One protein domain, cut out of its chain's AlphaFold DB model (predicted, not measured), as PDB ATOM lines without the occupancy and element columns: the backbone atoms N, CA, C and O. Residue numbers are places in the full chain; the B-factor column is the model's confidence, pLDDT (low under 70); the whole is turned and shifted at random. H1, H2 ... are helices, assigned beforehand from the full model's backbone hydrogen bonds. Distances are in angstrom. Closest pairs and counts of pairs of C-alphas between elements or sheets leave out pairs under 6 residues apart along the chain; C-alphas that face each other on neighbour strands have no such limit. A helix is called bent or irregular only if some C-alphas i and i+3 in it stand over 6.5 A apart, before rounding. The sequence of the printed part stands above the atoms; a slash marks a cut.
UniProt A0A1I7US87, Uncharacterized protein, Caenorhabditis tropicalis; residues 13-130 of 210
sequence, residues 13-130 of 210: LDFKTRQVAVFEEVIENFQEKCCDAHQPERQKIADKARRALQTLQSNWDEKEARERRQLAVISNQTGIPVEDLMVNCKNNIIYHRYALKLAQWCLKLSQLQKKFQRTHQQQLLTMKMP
ATOM      1  N   LEU A  13      34.847 -37.757 -33.036       57.84
ATOM      2  CA  LEU A  13      35.097 -36.618 -32.158       57.84
ATOM      3  C   LEU A  13      36.260 -36.946 -31.217       57.84
ATOM      4  O   LEU A  13      36.075 -37.383 -30.081       57.84
ATOM      5  N   ASP A  14      37.482 -36.760 -31.713       66.44
ATOM      6  CA  ASP A  14      38.696 -36.888 -30.908       66.44
ATOM      7  C   ASP A  14      39.010 -35.561 -30.201       66.44
ATOM      8  O   ASP A  14      39.414 -34.573 -30.816       66.44
ATOM      9  N   PHE A  15      38.815 -35.546 -28.880       67.31
ATOM     10  CA  PHE A  15      39.081 -34.383 -28.039       67.31
ATOM     11  C   PHE A  15      40.549 -33.933 -28.098       67.31
ATOM     12  O   PHE A  15      40.822 -32.733 -28.165       67.31
ATOM     13  N   LYS A  16      41.503 -34.872 -28.101       69.06
ATOM     14  CA  LYS A  16      42.934 -34.549 -28.042       69.06
ATOM     15  C   LYS A  16      43.415 -33.967 -29.362       69.06
ATOM     16  O   LYS A  16      44.003 -32.891 -29.372       69.06
ATOM     17  N   THR A  17      43.132 -34.629 -30.479       68.25
ATOM     18  CA  THR A  17      43.641 -34.155 -31.774       68.25
ATOM     19  C   THR A  17      42.884 -32.944 -32.307       68.25
ATOM     20  O   THR A  17      43.491 -32.117 -32.983       68.25
ATOM     21  N   ARG A  18      41.588 -32.788 -31.995       66.81
ATOM     22  CA  ARG A  18      40.759 -31.730 -32.603       66.81
ATOM     23  C   ARG A  18      40.466 -30.531 -31.717       66.81
ATOM     24  O   ARG A  18      40.156 -29.477 -32.251       66.81
ATOM     25  N   GLN A  19      40.505 -30.666 -30.392       72.81
ATOM     26  CA  GLN A  19      40.140 -29.564 -29.490       72.81
ATOM     27  C   GLN A  19      41.344 -29.031 -28.710       72.81
ATOM     28  O   GLN A  19      41.512 -27.817 -28.602       72.81
ATOM     29  N   VAL A  20      42.203 -29.918 -28.199       78.19
ATOM     30  CA  VAL A  20      43.383 -29.530 -27.408       78.19
ATOM     31  C   VAL A  20      44.417 -28.797 -28.259       78.19
ATOM     32  O   VAL A  20      44.683 -27.635 -27.973       78.19
ATOM     33  N   ALA A  21      44.943 -29.437 -29.312       75.50
ATOM     34  CA  ALA A  21      46.023 -28.886 -30.154       75.50
ATOM     35  C   ALA A  21      45.702 -27.483 -30.682       75.50
ATOM     36  O   ALA A  21      46.535 -26.596 -30.838       75.50
ATOM     37  N   VAL A  22      44.424 -27.280 -30.929       70.88
ATOM     38  CA  VAL A  22      43.904 -26.065 -31.499       70.88
ATOM     39  C   VAL A  22      43.763 -24.961 -30.458       70.88
ATOM     40  O   VAL A  22      44.062 -23.798 -30.718       70.88
ATOM     41  N   PHE A  23      43.320 -25.310 -29.253       79.19
ATOM     42  CA  PHE A  23      43.306 -24.360 -28.155       79.19
ATOM     43  C   PHE A  23      44.725 -23.966 -27.721       79.19
ATOM     44  O   PHE A  23      44.937 -22.831 -27.297       79.19
ATOM     45  N   GLU A  24      45.703 -24.861 -27.870       82.56
ATOM     46  CA  GLU A  24      47.125 -24.540 -27.700       82.56
ATOM     47  C   GLU A  24      47.569 -23.468 -28.709       82.56
ATOM     48  O   GLU A  24      48.068 -22.428 -28.280       82.56
ATOM     49  N   GLU A  25      47.248 -23.622 -30.002       77.00
ATOM     50  CA  GLU A  25      47.511 -22.602 -31.038       77.00
ATOM     51  C   GLU A  25      46.845 -21.247 -30.701       77.00
ATOM     52  O   GLU A  25      47.427 -20.176 -30.879       77.00
ATOM     53  N   VAL A  26      45.618 -21.261 -30.164       75.69
ATOM     54  CA  VAL A  26      44.905 -20.049 -29.712       75.69
ATOM     55  C   VAL A  26      45.653 -19.338 -28.580       75.69
ATOM     56  O   VAL A  26      45.737 -18.105 -28.575       75.69
ATOM     57  N   ILE A  27      46.175 -20.090 -27.608       81.50
ATOM     58  CA  ILE A  27      46.947 -19.546 -26.483       81.50
ATOM     59  C   ILE A  27      48.267 -18.953 -26.979       81.50
ATOM     60  O   ILE A  27      48.621 -17.851 -26.558       81.50
ATOM     61  N   GLU A  28      48.969 -19.655 -27.868       80.81
ATOM     62  CA  GLU A  28      50.234 -19.206 -28.458       80.81
ATOM     63  C   GLU A  28      50.052 -17.890 -29.221       80.81
ATOM     64  O   GLU A  28      50.721 -16.902 -28.916       80.81
ATOM     65  N   ASN A  29      49.051 -17.820 -30.103       73.50
ATOM     66  CA  ASN A  29      48.701 -16.593 -30.825       73.50
ATOM     67  C   ASN A  29      48.316 -15.446 -29.874       73.50
ATOM     68  O   ASN A  29      48.656 -14.284 -30.095       73.50
ATOM     69  N   PHE A  30      47.613 -15.743 -28.776       74.56
ATOM     70  CA  PHE A  30      47.287 -14.729 -27.771       74.56
ATOM     71  C   PHE A  30      48.527 -14.227 -27.013       74.56
ATOM     72  O   PHE A  30      48.541 -13.083 -26.551       74.56
ATOM     73  N   GLN A  31      49.580 -15.028 -26.882       73.12
ATOM     74  CA  GLN A  31      50.836 -14.606 -26.257       73.12
ATOM     75  C   GLN A  31      51.766 -13.847 -27.189       73.12
ATOM     76  O   GLN A  31      52.669 -13.168 -26.697       73.12
ATOM     77  N   GLU A  32      51.526 -13.904 -28.497       70.69
ATOM     78  CA  GLU A  32      52.314 -13.156 -29.462       70.69
ATOM     79  C   GLU A  32      52.314 -11.657 -29.120       70.69
ATOM     80  O   GLU A  32      51.281 -11.038 -28.813       70.69
ATOM     81  N   LYS A  33      53.519 -11.086 -29.072       63.09
ATOM     82  CA  LYS A  33      53.788  -9.799 -28.433       63.09
ATOM     83  C   LYS A  33      53.153  -8.656 -29.231       63.09
ATOM     84  O   LYS A  33      53.624  -8.313 -30.303       63.09
ATOM     85  N   CYS A  34      52.110  -8.029 -28.682       61.12
ATOM     86  CA  CYS A  34      51.542  -6.791 -29.243       61.12
ATOM     87  C   CYS A  34      52.314  -5.548 -28.775       61.12
ATOM     88  O   CYS A  34      52.667  -4.699 -29.586       61.12
ATOM     89  N   CYS A  35      52.610  -5.444 -27.473       63.88
ATOM     90  CA  CYS A  35      53.447  -4.387 -26.897       63.88
ATOM     91  C   CYS A  35      53.949  -4.773 -25.494       63.88
ATOM     92  O   CYS A  35      53.341  -5.615 -24.826       63.88
ATOM     93  N   ASP A  36      55.032  -4.140 -25.031       69.44
ATOM     94  CA  ASP A  36      55.643  -4.406 -23.715       69.44
ATOM     95  C   ASP A  36      54.694  -4.116 -22.542       69.44
ATOM     96  O   ASP A  36      54.651  -4.867 -21.570       69.44
ATOM     97  N   ALA A  37      53.865  -3.073 -22.657       74.50
ATOM     98  CA  ALA A  37      52.959  -2.643 -21.589       74.50
ATOM     99  C   ALA A  37      51.905  -3.702 -21.213       74.50
ATOM    100  O   ALA A  37      51.545  -3.833 -20.045       74.50
ATOM    101  N   HIS A  38      51.422  -4.484 -22.184       76.44
ATOM    102  CA  HIS A  38      50.404  -5.517 -21.958       76.44
ATOM    103  C   HIS A  38      50.990  -6.927 -21.801       76.44
ATOM    104  O   HIS A  38      50.247  -7.871 -21.520       76.44
ATOM    105  N   GLN A  39      52.305  -7.096 -21.965       79.31
ATOM    106  CA  GLN A  39      52.964  -8.398 -21.876       79.31
ATOM    107  C   GLN A  39      52.712  -9.109 -20.527       79.31
ATOM    108  O   GLN A  39      52.344 -10.287 -20.560       79.31
ATOM    109  N   PRO A  40      52.798  -8.445 -19.353       86.06
ATOM    110  CA  PRO A  40      52.536  -9.106 -18.071       86.06
ATOM    111  C   PRO A  40      51.085  -9.588 -17.926       86.06
ATOM    112  O   PRO A  40      50.825 -10.681 -17.415       86.06
ATOM    113  N   GLU A  41      50.122  -8.791 -18.395       84.62
ATOM    114  CA  GLU A  41      48.700  -9.133 -18.325       84.62
ATOM    115  C   GLU A  41      48.354 -10.293 -19.266       84.62
ATOM    116  O   GLU A  41      47.685 -11.249 -18.859       84.62
ATOM    117  N   ARG A  42      48.863 -10.258 -20.504       82.12
ATOM    118  CA  ARG A  42      48.673 -11.332 -21.487       82.12
ATOM    119  C   ARG A  42      49.268 -12.640 -20.998       82.12
ATOM    120  O   ARG A  42      48.581 -13.659 -21.045       82.12
ATOM    121  N   GLN A  43      50.475 -12.609 -20.436       86.19
ATOM    122  CA  GLN A  43      51.104 -13.794 -19.858       86.19
ATOM    123  C   GLN A  43      50.237 -14.401 -18.748       86.19
ATOM    124  O   GLN A  43      49.908 -15.585 -18.785       86.19
ATOM    125  N   LYS A  44      49.756 -13.570 -17.815       90.69
ATOM    126  CA  LYS A  44      48.881 -14.013 -16.718       90.69
ATOM    127  C   LYS A  44      47.585 -14.658 -17.217       90.69
ATOM    128  O   LYS A  44      47.090 -15.601 -16.596       90.69
ATOM    129  N   ILE A  45      46.994 -14.140 -18.293       89.56
ATOM    130  CA  ILE A  45      45.755 -14.673 -18.877       89.56
ATOM    131  C   ILE A  45      46.025 -15.974 -19.637       89.56
ATOM    132  O   ILE A  45      45.277 -16.936 -19.454       89.56
ATOM    133  N   ALA A  46      47.105 -16.037 -20.412       88.06
ATOM    134  CA  ALA A  46      47.529 -17.248 -21.101       88.06
ATOM    135  C   ALA A  46      47.817 -18.392 -20.118       88.06
ATOM    136  O   ALA A  46      47.332 -19.504 -20.304       88.06
ATOM    137  N   ASP A  47      48.476 -18.111 -18.993       91.50
ATOM    138  CA  ASP A  47      48.735 -19.115 -17.955       91.50
ATOM    139  C   ASP A  47      47.453 -19.587 -17.246       91.50
ATOM    140  O   ASP A  47      47.389 -20.702 -16.723       91.50
ATOM    141  N   LYS A  48      46.393 -18.767 -17.214       93.75
ATOM    142  CA  LYS A  48      45.064 -19.225 -16.770       93.75
ATOM    143  C   LYS A  48      44.408 -20.131 -17.812       93.75
ATOM    144  O   LYS A  48      43.830 -21.143 -17.427       93.75
ATOM    145  N   ALA A  49      44.510 -19.789 -19.096       88.19
ATOM    146  CA  ALA A  49      43.981 -20.605 -20.186       88.19
ATOM    147  C   ALA A  49      44.675 -21.978 -20.250       88.19
ATOM    148  O   ALA A  49      43.992 -22.997 -20.297       88.19
ATOM    149  N   ARG A  50      46.008 -22.030 -20.111       91.56
ATOM    150  CA  ARG A  50      46.780 -23.284 -20.022       91.56
ATOM    151  C   ARG A  50      46.357 -24.161 -18.853       91.56
ATOM    152  O   ARG A  50      46.108 -25.344 -19.035       91.56
ATOM    153  N   ARG A  51      46.222 -23.584 -17.654       92.44
ATOM    154  CA  ARG A  51      45.742 -24.330 -16.477       92.44
ATOM    155  C   ARG A  51      44.330 -24.873 -16.676       92.44
ATOM    156  O   ARG A  51      44.039 -25.989 -16.248       92.44
ATOM    157  N   ALA A  52      43.457 -24.110 -17.335       89.50
ATOM    158  CA  ALA A  52      42.129 -24.591 -17.693       89.50
ATOM    159  C   ALA A  52      42.204 -25.759 -18.691       89.50
ATOM    160  O   ALA A  52      41.530 -26.762 -18.471       89.50
ATOM    161  N   LEU A  53      43.053 -25.672 -19.723       89.94
ATOM    162  CA  LEU A  53      43.276 -26.757 -20.684       89.94
ATOM    163  C   LEU A  53      43.796 -28.025 -19.998       89.94
ATOM    164  O   LEU A  53      43.171 -29.074 -20.133       89.94
ATOM    165  N   GLN A  54      44.852 -27.912 -19.188       91.00
ATOM    166  CA  GLN A  54      45.409 -29.025 -18.409       91.00
ATOM    167  C   GLN A  54      44.348 -29.680 -17.522       91.00
ATOM    168  O   GLN A  54      44.213 -30.898 -17.493       91.00
ATOM    169  N   THR A  55      43.527 -28.872 -16.845       91.12
ATOM    170  CA  THR A  55      42.421 -29.384 -16.025       91.12
ATOM    171  C   THR A  55      41.404 -30.155 -16.870       91.12
ATOM    172  O   THR A  55      40.889 -31.186 -16.436       91.12
ATOM    173  N   LEU A  56      41.074 -29.679 -18.074       87.12
ATOM    174  CA  LEU A  56      40.149 -30.373 -18.972       87.12
ATOM    175  C   LEU A  56      40.745 -31.677 -19.510       87.12
ATOM    176  O   LEU A  56      40.027 -32.671 -19.548       87.12
ATOM    177  N   GLN A  57      42.035 -31.697 -19.853       88.12
ATOM    178  CA  GLN A  57      42.748 -32.898 -20.297       88.12
ATOM    179  C   GLN A  57      42.793 -33.970 -19.204       88.12
ATOM    180  O   GLN A  57      42.363 -35.094 -19.448       88.12
ATOM    181  N   SER A  58      43.201 -33.621 -17.980       86.69
ATOM    182  CA  SER A  58      43.241 -34.583 -16.870       86.69
ATOM    183  C   SER A  58      41.858 -35.163 -16.567       86.69
ATOM    184  O   SER A  58      41.710 -36.369 -16.381       86.69
ATOM    185  N   ASN A  59      40.820 -34.320 -16.569       87.00
ATOM    186  CA  ASN A  59      39.453 -34.792 -16.355       87.00
ATOM    187  C   ASN A  59      38.929 -35.642 -17.526       87.00
ATOM    188  O   ASN A  59      38.116 -36.541 -17.305       87.00
ATOM    189  N   TRP A  60      39.341 -35.343 -18.762       85.25
ATOM    190  CA  TRP A  60      39.014 -36.152 -19.936       85.25
ATOM    191  C   TRP A  60      39.596 -37.552 -19.790       85.25
ATOM    192  O   TRP A  60      38.843 -38.521 -19.852       85.25
ATOM    193  N   ASP A  61      40.893 -37.645 -19.507       84.62
ATOM    194  CA  ASP A  61      41.600 -38.918 -19.369       84.62
ATOM    195  C   ASP A  61      40.994 -39.778 -18.250       84.62
ATOM    196  O   ASP A  61      40.735 -40.967 -18.437       84.62
ATOM    197  N   GLU A  62      40.667 -39.173 -17.103       85.81
ATOM    198  CA  GLU A  62      40.025 -39.880 -15.992       85.81
ATOM    199  C   GLU A  62      38.628 -40.411 -16.367       85.81
ATOM    200  O   GLU A  62      38.247 -41.528 -16.001       85.81
ATOM    201  N   LYS A  63      37.833 -39.616 -17.094       83.25
ATOM    202  CA  LYS A  63      36.484 -40.009 -17.518       83.25
ATOM    203  C   LYS A  63      36.503 -41.065 -18.612       83.25
ATOM    204  O   LYS A  63      35.772 -42.041 -18.486       83.25
ATOM    205  N   GLU A  64      37.357 -40.914 -19.617       79.94
ATOM    206  CA  GLU A  64      37.532 -41.910 -20.673       79.94
ATOM    207  C   GLU A  64      38.011 -43.247 -20.090       79.94
ATOM    208  O   GLU A  64      37.497 -44.303 -20.453       79.94
ATOM    209  N   ALA A  65      38.923 -43.221 -19.112       83.81
ATOM    210  CA  ALA A  65      39.361 -44.426 -18.412       83.81
ATOM    211  C   ALA A  65      38.246 -45.084 -17.576       83.81
ATOM    212  O   ALA A  65      38.237 -46.306 -17.415       83.81
ATOM    213  N   ARG A  66      37.317 -44.308 -16.999       84.69
ATOM    214  CA  ARG A  66      36.136 -44.855 -16.305       84.69
ATOM    215  C   ARG A  66      35.146 -45.482 -17.282       84.69
ATOM    216  O   ARG A  66      34.707 -46.602 -17.048       84.69
ATOM    217  N   GLU A  67      34.842 -44.793 -18.376       79.75
ATOM    218  CA  GLU A  67      33.924 -45.279 -19.408       79.75
ATOM    219  C   GLU A  67      34.448 -46.572 -20.048       79.75
ATOM    220  O   GLU A  67      33.723 -47.559 -20.121       79.75
ATOM    221  N   ARG A  68      35.743 -46.631 -20.387       82.69
ATOM    222  CA  ARG A  68      36.399 -47.863 -20.862       82.69
ATOM    223  C   ARG A  68      36.239 -49.028 -19.888       82.69
ATOM    224  O   ARG A  68      35.948 -50.139 -20.314       82.69
ATOM    225  N   ARG A  69      36.396 -48.781 -18.583       85.56
ATOM    226  CA  ARG A  69      36.204 -49.809 -17.547       85.56
ATOM    227  C   ARG A  69      34.759 -50.311 -17.487       85.56
ATOM    228  O   ARG A  69      34.554 -51.509 -17.342       85.56
ATOM    229  N   GLN A  70      33.772 -49.428 -17.628       82.19
ATOM    230  CA  GLN A  70      32.356 -49.818 -17.667       82.19
ATOM    231  C   GLN A  70      32.028 -50.630 -18.925       82.19
ATOM    232  O   GLN A  70      31.409 -51.688 -18.836       82.19
ATOM    233  N   LEU A  71      32.507 -50.183 -20.089       80.12
ATOM    234  CA  LEU A  71      32.324 -50.900 -21.351       80.12
ATOM    235  C   LEU A  71      33.037 -52.259 -21.351       80.12
ATOM    236  O   LEU A  71      32.528 -53.190 -21.959       80.12
ATOM    237  N   ALA A  72      34.150 -52.413 -20.628       84.50
ATOM    238  CA  ALA A  72      34.811 -53.707 -20.442       84.50
ATOM    239  C   ALA A  72      33.936 -54.729 -19.700       84.50
ATOM    240  O   ALA A  72      33.927 -55.906 -20.055       84.50
ATOM    241  N   VAL A  73      33.149 -54.293 -18.712       85.81
ATOM    242  CA  VAL A  73      32.187 -55.177 -18.030       85.81
ATOM    243  C   VAL A  73      31.105 -55.647 -19.005       85.81
ATOM    244  O   VAL A  73      30.821 -56.841 -19.073       85.81
ATOM    245  N   ILE A  74      30.556 -54.729 -19.805       76.50
ATOM    246  CA  ILE A  74      29.526 -55.032 -20.812       76.50
ATOM    247  C   ILE A  74      30.094 -55.924 -21.924       76.50
ATOM    248  O   ILE A  74      29.437 -56.866 -22.363       76.50
ATOM    249  N   SER A  75      31.332 -55.672 -22.350       82.94
ATOM    250  CA  SER A  75      32.061 -56.483 -23.329       82.94
ATOM    251  C   SER A  75      32.148 -57.940 -22.882       82.94
ATOM    252  O   SER A  75      31.747 -58.833 -23.624       82.94
ATOM    253  N   ASN A  76      32.543 -58.177 -21.628       84.12
ATOM    254  CA  ASN A  76      32.617 -59.524 -21.061       84.12
ATOM    255  C   ASN A  76      31.250 -60.225 -20.987       84.12
ATOM    256  O   ASN A  76      31.183 -61.444 -21.107       84.12
ATOM    257  N   GLN A  77      30.164 -59.474 -20.788       83.44
ATOM    258  CA  GLN A  77      28.803 -60.021 -20.716       83.44
ATOM    259  C   GLN A  77      28.202 -60.319 -22.096       83.44
ATOM    260  O   GLN A  77      27.396 -61.235 -22.231       83.44
ATOM    261  N   THR A  78      28.569 -59.539 -23.113       75.50
ATOM    262  CA  THR A  78      27.947 -59.572 -24.450       75.50
ATOM    263  C   THR A  78      28.809 -60.253 -25.513       75.50
ATOM    264  O   THR A  78      28.305 -60.571 -26.586       75.50
ATOM    265  N   GLY A  79      30.099 -60.473 -25.240       81.00
ATOM    266  CA  GLY A  79      31.070 -61.019 -26.193       81.00
ATOM    267  C   GLY A  79      31.536 -60.026 -27.266       81.00
ATOM    268  O   GLY A  79      32.292 -60.405 -28.156       81.00
ATOM    269  N   ILE A  80      31.100 -58.763 -27.203       78.94
ATOM    270  CA  ILE A  80      31.472 -57.711 -28.160       78.94
ATOM    271  C   ILE A  80      32.760 -57.024 -27.682       78.94
ATOM    272  O   ILE A  80      32.811 -56.645 -26.511       78.94
ATOM    273  N   PRO A  81      33.778 -56.794 -28.533       83.81
ATOM    274  CA  PRO A  81      34.996 -56.076 -28.151       83.81
ATOM    275  C   PRO A  81      34.733 -54.673 -27.585       83.81
ATOM    276  O   PRO A  81      33.844 -53.950 -28.045       83.81
ATOM    277  N   VAL A  82      35.542 -54.252 -26.608       79.88
ATOM    278  CA  VAL A  82      35.422 -52.927 -25.973       79.88
ATOM    279  C   VAL A  82      35.567 -51.811 -26.999       79.88
ATOM    280  O   VAL A  82      34.837 -50.829 -26.935       79.88
ATOM    281  N   GLU A  83      36.467 -51.960 -27.963       79.06
ATOM    282  CA  GLU A  83      36.707 -51.003 -29.041       79.06
ATOM    283  C   GLU A  83      35.445 -50.786 -29.886       79.06
ATOM    284  O   GLU A  83      35.070 -49.642 -30.149       79.06
ATOM    285  N   ASP A  84      34.729 -51.862 -30.217       69.88
ATOM    286  CA  ASP A  84      33.470 -51.789 -30.960       69.88
ATOM    287  C   ASP A  84      32.367 -51.149 -30.114       69.88
ATOM    288  O   ASP A  84      31.590 -50.326 -30.605       69.88
ATOM    289  N   LEU A  85      32.315 -51.452 -28.814       68.62
ATOM    290  CA  LEU A  85      31.408 -50.781 -27.881       68.62
ATOM    291  C   LEU A  85      31.771 -49.304 -27.688       68.62
ATOM    292  O   LEU A  85      30.882 -48.476 -27.536       68.62
ATOM    293  N   MET A  86      33.042 -48.911 -27.755       70.38
ATOM    294  CA  MET A  86      33.419 -47.498 -27.733       70.38
ATOM    295  C   MET A  86      32.933 -46.790 -28.996       70.38
ATOM    296  O   MET A  86      32.311 -45.728 -28.917       70.38
ATOM    297  N   VAL A  87      33.129 -47.390 -30.169       64.94
ATOM    298  CA  VAL A  87      32.618 -46.821 -31.422       64.94
ATOM    299  C   VAL A  87      31.097 -46.695 -31.374       64.94
ATOM    300  O   VAL A  87      30.569 -45.651 -31.737       64.94
ATOM    301  N   ASN A  88      30.380 -47.678 -30.833       57.50
ATOM    302  CA  ASN A  88      28.919 -47.716 -30.905       57.50
ATOM    303  C   ASN A  88      28.196 -47.061 -29.713       57.50
ATOM    304  O   ASN A  88      27.154 -46.444 -29.903       57.50
ATOM    305  N   CYS A  89      28.775 -47.081 -28.510       56.06
ATOM    306  CA  CYS A  89      28.111 -46.710 -27.249       56.06
ATOM    307  C   CYS A  89      28.781 -45.553 -26.485       56.06
ATOM    308  O   CYS A  89      28.144 -44.992 -25.600       56.06
ATOM    309  N   LYS A  90      30.019 -45.152 -26.831       63.47
ATOM    310  CA  LYS A  90      30.687 -43.991 -26.204       63.47
ATOM    311  C   LYS A  90      29.831 -42.728 -26.267       63.47
ATOM    312  O   LYS A  90      29.364 -42.368 -27.352       63.47
ATOM    313  N   ASN A  91      29.691 -42.067 -25.125       60.81
ATOM    314  CA  ASN A  91      28.905 -40.857 -24.939       60.81
ATOM    315  C   ASN A  91      29.770 -39.602 -25.174       60.81
ATOM    316  O   ASN A  91      30.781 -39.377 -24.503       60.81
ATOM    317  N   ASN A  92      29.347 -38.737 -26.099       67.25
ATOM    318  CA  ASN A  92      30.084 -37.522 -26.454       67.25
ATOM    319  C   ASN A  92      29.679 -36.287 -25.633       67.25
ATOM    320  O   ASN A  92      30.222 -35.204 -25.849       67.25
ATOM    321  N   ILE A  93      28.787 -36.396 -24.644       64.94
ATOM    322  CA  ILE A  93      28.403 -35.269 -23.774       64.94
ATOM    323  C   ILE A  93      29.630 -34.653 -23.108       64.94
ATOM    324  O   ILE A  93      29.736 -33.432 -23.002       64.94
ATOM    325  N   ILE A  94      30.586 -35.474 -22.666       67.50
ATOM    326  CA  ILE A  94      31.824 -34.973 -22.060       67.50
ATOM    327  C   ILE A  94      32.650 -34.205 -23.098       67.50
ATOM    328  O   ILE A  94      33.146 -33.123 -22.780       67.50
ATOM    329  N   TYR A  95      32.724 -34.708 -24.335       72.31
ATOM    330  CA  TYR A  95      33.390 -34.030 -25.447       72.31
ATOM    331  C   TYR A  95      32.752 -32.665 -25.693       72.31
ATOM    332  O   TYR A  95      33.437 -31.648 -25.625       72.31
ATOM    333  N   HIS A  96      31.432 -32.610 -25.877       67.25
ATOM    334  CA  HIS A  96      30.735 -31.357 -26.154       67.25
ATOM    335  C   HIS A  96      30.801 -30.379 -24.976       67.25
ATOM    336  O   HIS A  96      30.946 -29.178 -25.192       67.25
ATOM    337  N   ARG A  97      30.775 -30.861 -23.724       69.12
ATOM    338  CA  ARG A  97      30.954 -30.013 -22.531       69.12
ATOM    339  C   ARG A  97      32.343 -29.390 -22.495       69.12
ATOM    340  O   ARG A  97      32.481 -28.246 -22.065       69.12
ATOM    341  N   TYR A  98      33.377 -30.129 -22.882       77.38
ATOM    342  CA  TYR A  98      34.743 -29.611 -22.878       77.38
ATOM    343  C   TYR A  98      35.017 -28.724 -24.086       77.38
ATOM    344  O   TYR A  98      35.553 -27.637 -23.895       77.38
ATOM    345  N   ALA A  99      34.547 -29.100 -25.273       71.00
ATOM    346  CA  ALA A  99      34.574 -28.251 -26.459       71.00
ATOM    347  C   ALA A  99      33.873 -26.903 -26.203       71.00
ATOM    348  O   ALA A  99      34.442 -25.853 -26.480       71.00
ATOM    349  N   LEU A 100      32.709 -26.905 -25.537       73.31
ATOM    350  CA  LEU A 100      32.019 -25.685 -25.102       73.31
ATOM    351  C   LEU A 100      32.905 -24.791 -24.222       73.31
ATOM    352  O   LEU A 100      33.002 -23.587 -24.454       73.31
ATOM    353  N   LYS A 101      33.571 -25.365 -23.211       76.38
ATOM    354  CA  LYS A 101      34.467 -24.608 -22.320       76.38
ATOM    355  C   LYS A 101      35.659 -24.020 -23.077       76.38
ATOM    356  O   LYS A 101      36.050 -22.888 -22.796       76.38
ATOM    357  N   LEU A 102      36.229 -24.763 -24.023       79.19
ATOM    358  CA  LEU A 102      37.326 -24.286 -24.866       79.19
ATOM    359  C   LEU A 102      36.856 -23.172 -25.812       79.19
ATOM    360  O   LEU A 102      37.522 -22.143 -25.915       79.19
ATOM    361  N   ALA A 103      35.672 -23.302 -26.413       69.31
ATOM    362  CA  ALA A 103      35.062 -22.271 -27.252       69.31
ATOM    363  C   ALA A 103      34.817 -20.962 -26.477       69.31
ATOM    364  O   ALA A 103      35.175 -19.881 -26.950       69.31
ATOM    365  N   GLN A 104      34.305 -21.049 -25.245       75.19
ATOM    366  CA  GLN A 104      34.137 -19.892 -24.355       75.19
ATOM    367  C   GLN A 104      35.472 -19.202 -24.044       75.19
ATOM    368  O   GLN A 104      35.553 -17.970 -24.018       75.19
ATOM    369  N   TRP A 105      36.538 -19.978 -23.836       81.56
ATOM    370  CA  TRP A 105      37.878 -19.420 -23.676       81.56
ATOM    371  C   TRP A 105      38.381 -18.738 -24.950       81.56
ATOM    372  O   TRP A 105      38.899 -17.627 -24.859       81.56
ATOM    373  N   CYS A 106      38.196 -19.343 -26.123       73.88
ATOM    374  CA  CYS A 106      38.575 -18.740 -27.405       73.88
ATOM    375  C   CYS A 106      37.873 -17.396 -27.622       73.88
ATOM    376  O   CYS A 106      38.515 -16.407 -27.987       73.88
ATOM    377  N   LEU A 107      36.572 -17.329 -27.320       71.56
ATOM    378  CA  LEU A 107      35.793 -16.095 -27.387       71.56
ATOM    379  C   LEU A 107      36.361 -15.030 -26.442       71.56
ATOM    380  O   LEU A 107      36.587 -13.889 -26.849       71.56
ATOM    381  N   LYS A 108      36.646 -15.407 -25.192       81.62
ATOM    382  CA  LYS A 108      37.221 -14.506 -24.187       81.62
ATOM    383  C   LYS A 108      38.582 -13.955 -24.618       81.62
ATOM    384  O   LYS A 108      38.802 -12.748 -24.524       81.62
ATOM    385  N   LEU A 109      39.485 -14.815 -25.089       78.81
ATOM    386  CA  LEU A 109      40.810 -14.403 -25.557       78.81
ATOM    387  C   LEU A 109      40.702 -13.484 -26.781       78.81
ATOM    388  O   LEU A 109      41.336 -12.432 -26.805       78.81
ATOM    389  N   SER A 110      39.803 -13.792 -27.719       74.31
ATOM    390  CA  SER A 110      39.533 -12.946 -28.889       74.31
ATOM    391  C   SER A 110      39.007 -11.559 -28.506       74.31
ATOM    392  O   SER A 110      39.403 -10.550 -29.089       74.31
ATOM    393  N   GLN A 111      38.120 -11.472 -27.511       79.56
ATOM    394  CA  GLN A 111      37.616 -10.192 -27.006       79.56
ATOM    395  C   GLN A 111      38.718  -9.363 -26.335       79.56
ATOM    396  O   GLN A 111      38.776  -8.149 -26.532       79.56
ATOM    397  N   LEU A 112      39.595 -10.001 -25.556       80.81
ATOM    398  CA  LEU A 112      40.738  -9.342 -24.921       80.81
ATOM    399  C   LEU A 112      41.753  -8.850 -25.954       80.81
ATOM    400  O   LEU A 112      42.185  -7.704 -25.882       80.81
ATOM    401  N   GLN A 113      42.053  -9.669 -26.963       74.56
ATOM    402  CA  GLN A 113      42.928  -9.299 -28.071       74.56
ATOM    403  C   GLN A 113      42.411  -8.051 -28.795       74.56
ATOM    404  O   GLN A 113      43.149  -7.079 -28.958       74.56
ATOM    405  N   LYS A 114      41.111  -8.020 -29.123       74.00
ATOM    406  CA  LYS A 114      40.457  -6.848 -29.728       74.00
ATOM    407  C   LYS A 114      40.564  -5.597 -28.853       74.00
ATOM    408  O   LYS A 114      40.713  -4.501 -29.387       74.00
ATOM    409  N   LYS A 115      40.477  -5.731 -27.524       78.62
ATOM    410  CA  LYS A 115      40.643  -4.598 -26.597       78.62
ATOM    411  C   LYS A 115      42.071  -4.060 -26.628       78.62
ATOM    412  O   LYS A 115      42.236  -2.866 -26.839       78.62
ATOM    413  N   PHE A 116      43.078  -4.927 -26.505       73.44
ATOM    414  CA  PHE A 116      44.483  -4.508 -26.557       73.44
ATOM    415  C   PHE A 116      44.845  -3.843 -27.888       73.44
ATOM    416  O   PHE A 116      45.531  -2.826 -27.896       73.44
ATOM    417  N   GLN A 117      44.342  -4.369 -29.005       69.69
ATOM    418  CA  GLN A 117      44.583  -3.810 -30.339       69.69
ATOM    419  C   GLN A 117      43.935  -2.430 -30.526       69.69
ATOM    420  O   GLN A 117      44.560  -1.535 -31.091       69.69
ATOM    421  N   ARG A 118      42.716  -2.215 -29.999       71.00
ATOM    422  CA  ARG A 118      42.051  -0.894 -30.013       71.00
ATOM    423  C   ARG A 118      42.840   0.170 -29.256       71.00
ATOM    424  O   ARG A 118      42.830   1.322 -29.671       71.00
ATOM    425  N   THR A 119      43.524  -0.209 -28.180       69.31
ATOM    426  CA  THR A 119      44.369   0.706 -27.404       69.31
ATOM    427  C   THR A 119      45.590   1.194 -28.191       69.31
ATOM    428  O   THR A 119      46.062   2.293 -27.925       69.31
ATOM    429  N   HIS A 120      46.084   0.422 -29.168       63.78
ATOM    430  CA  HIS A 120      47.378   0.670 -29.824       63.78
ATOM    431  C   HIS A 120      47.308   1.006 -31.323       63.78
ATOM    432  O   HIS A 120      48.354   1.151 -31.944       63.78
ATOM    433  N   GLN A 121      46.114   1.122 -31.925       56.50
ATOM    434  CA  GLN A 121      45.916   1.380 -33.371       56.50
ATOM    435  C   GLN A 121      46.707   0.436 -34.316       56.50
ATOM    436  O   GLN A 121      46.936   0.760 -35.479       56.50
ATOM    437  N   GLN A 122      47.118  -0.745 -33.841       54.34
ATOM    438  CA  GLN A 122      47.888  -1.721 -34.620       54.34
ATOM    439  C   GLN A 122      46.984  -2.658 -35.441       54.34
ATOM    440  O   GLN A 122      45.847  -2.949 -35.056       54.34
ATOM    441  N   GLN A 123      47.514  -3.155 -36.566       43.97
ATOM    442  CA  GLN A 123      46.850  -4.131 -37.438       43.97
ATOM    443  C   GLN A 123      46.581  -5.462 -36.710       43.97
ATOM    444  O   GLN A 123      47.356  -5.911 -35.865       43.97
ATOM    445  N   LEU A 124      45.442  -6.080 -37.028       50.31
ATOM    446  CA  LEU A 124      44.916  -7.268 -36.354       50.31
ATOM    447  C   LEU A 124      45.781  -8.513 -36.631       50.31
ATOM    448  O   LEU A 124      45.908  -8.921 -37.779       50.31
ATOM    449  N   LEU A 125      46.251  -9.196 -35.583       47.91
ATOM    450  CA  LEU A 125      46.512 -10.639 -35.654       47.91
ATOM    451  C   LEU A 125      45.177 -11.369 -35.477       47.91
ATOM    452  O   LEU A 125      44.512 -11.224 -34.443       47.91
ATOM    453  N   THR A 126      44.759 -12.099 -36.508       50.31
ATOM    454  CA  THR A 126      43.517 -12.877 -36.517       50.31
ATOM    455  C   THR A 126      43.707 -14.119 -35.658       50.31
ATOM    456  O   THR A 126      44.453 -15.022 -36.025       50.31
ATOM    457  N   MET A 127      43.023 -14.192 -34.518       52.72
ATOM    458  CA  MET A 127      42.989 -15.432 -33.745       52.72
ATOM    459  C   MET A 127      42.193 -16.480 -34.524       52.72
ATOM    460  O   MET A 127      41.013 -16.268 -34.816       52.72
ATOM    461  N   LYS A 128      42.832 -17.602 -34.874       49.72
ATOM    462  CA  LYS A 128      42.121 -18.746 -35.449       49.72
ATOM    463  C   LYS A 128      41.183 -19.323 -34.394       49.72
ATOM    464  O   LYS A 128      41.570 -19.507 -33.248       49.72
ATOM    465  N   MET A 129      39.939 -19.577 -34.775       50.59
ATOM    466  CA  MET A 129      39.003 -20.330 -33.943       50.59
ATOM    467  C   MET A 129      39.280 -21.820 -34.086       50.59
ATOM    468  O   MET A 129      39.780 -22.224 -35.141       50.59
ATOM    469  N   PRO A 130      38.920 -22.653 -33.094       45.31
ATOM    470  CA  PRO A 130      39.246 -24.046 -33.225       45.31
ATOM    471  C   PRO A 130      38.549 -24.774 -34.382       45.31
ATOM    472  O   PRO A 130      37.314 -24.727 -34.442       45.31
TER     473      PRO A 130
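This is residues 13 to 130 of the 210 residues of an uncharacterized protein of Caenorhabditis tropicalis (UniProt A0A1I7US87). A long, slim rod in which three helices, H1, H2 and H4, lie side by side in an up-and-down bundle, each running against the one before. H2 runs nearly the whole length; beyond the bundle the short H3 packs across its far part, and after H4 the tail, residues 121 to 130, folds back. The 118 printed residues hold four named helices, in the order H1, H2, H3, H4, and no named strand: the class is all helix. The whole is loose, with a radius of gyration of the C-alphas of 18.9 A and spans of 65 by 20 by 16 A.

H1, residues 15 to 31, forms a helical hairpin with H2, residues 36 to 78, the hub. They touch, for H2 with residues 39 to 57 alone, at a shallow tilt of 5 degrees, opposite ways; their closest C-alphas, of Ile 27 and Ala 46, are 5.9 A apart. H3, residues 82 to 89, touches residues 68 to 75 of H2 alone, about perpendicular at 75 degrees; the closest C-alphas, of Ser 75 and Val 82, are 5.6 A apart. H4, residues 93 to 120, touches H2 at a shallow tilt of 8 degrees, opposite ways, closest at the C-alphas of Leu 56 and Tyr 98, 6.7 A. H4 also touches H1, the same way at a shallow tilt of 13 degrees, closest at the C-alphas of Phe 15 and Tyr 95, 6.3 A. H3 is apart from H1 and H4. Every O i to N i+4 pair is within hydrogen-bond range in H3; the others have 10 of 13 in H1, 37 of 39 in H2 and 23 of 24 in H4.

H1 begins at C-alpha 15 (39.081, -34.383, -28.039) and is 23.1 A long. H2, 61.7 A, is irregular, with C-alphas 37 and 40 7.4 A apart, and has a kink of 25 degrees near residue 43. H3 is 9.7 A long; H4, 41.1 A, ends at C-alpha 120 (47.378, 0.670, -29.824).

The C-alphas farthest apart, of Gln 77 and Gln 121, are 65.0 A apart. The printed part has no cut, and its three links between helices are tight. Mean pLDDT of the printed part is 74.9; 36 residues are under 70, among them 13 to 18, 87 to 94 and 119 to 130.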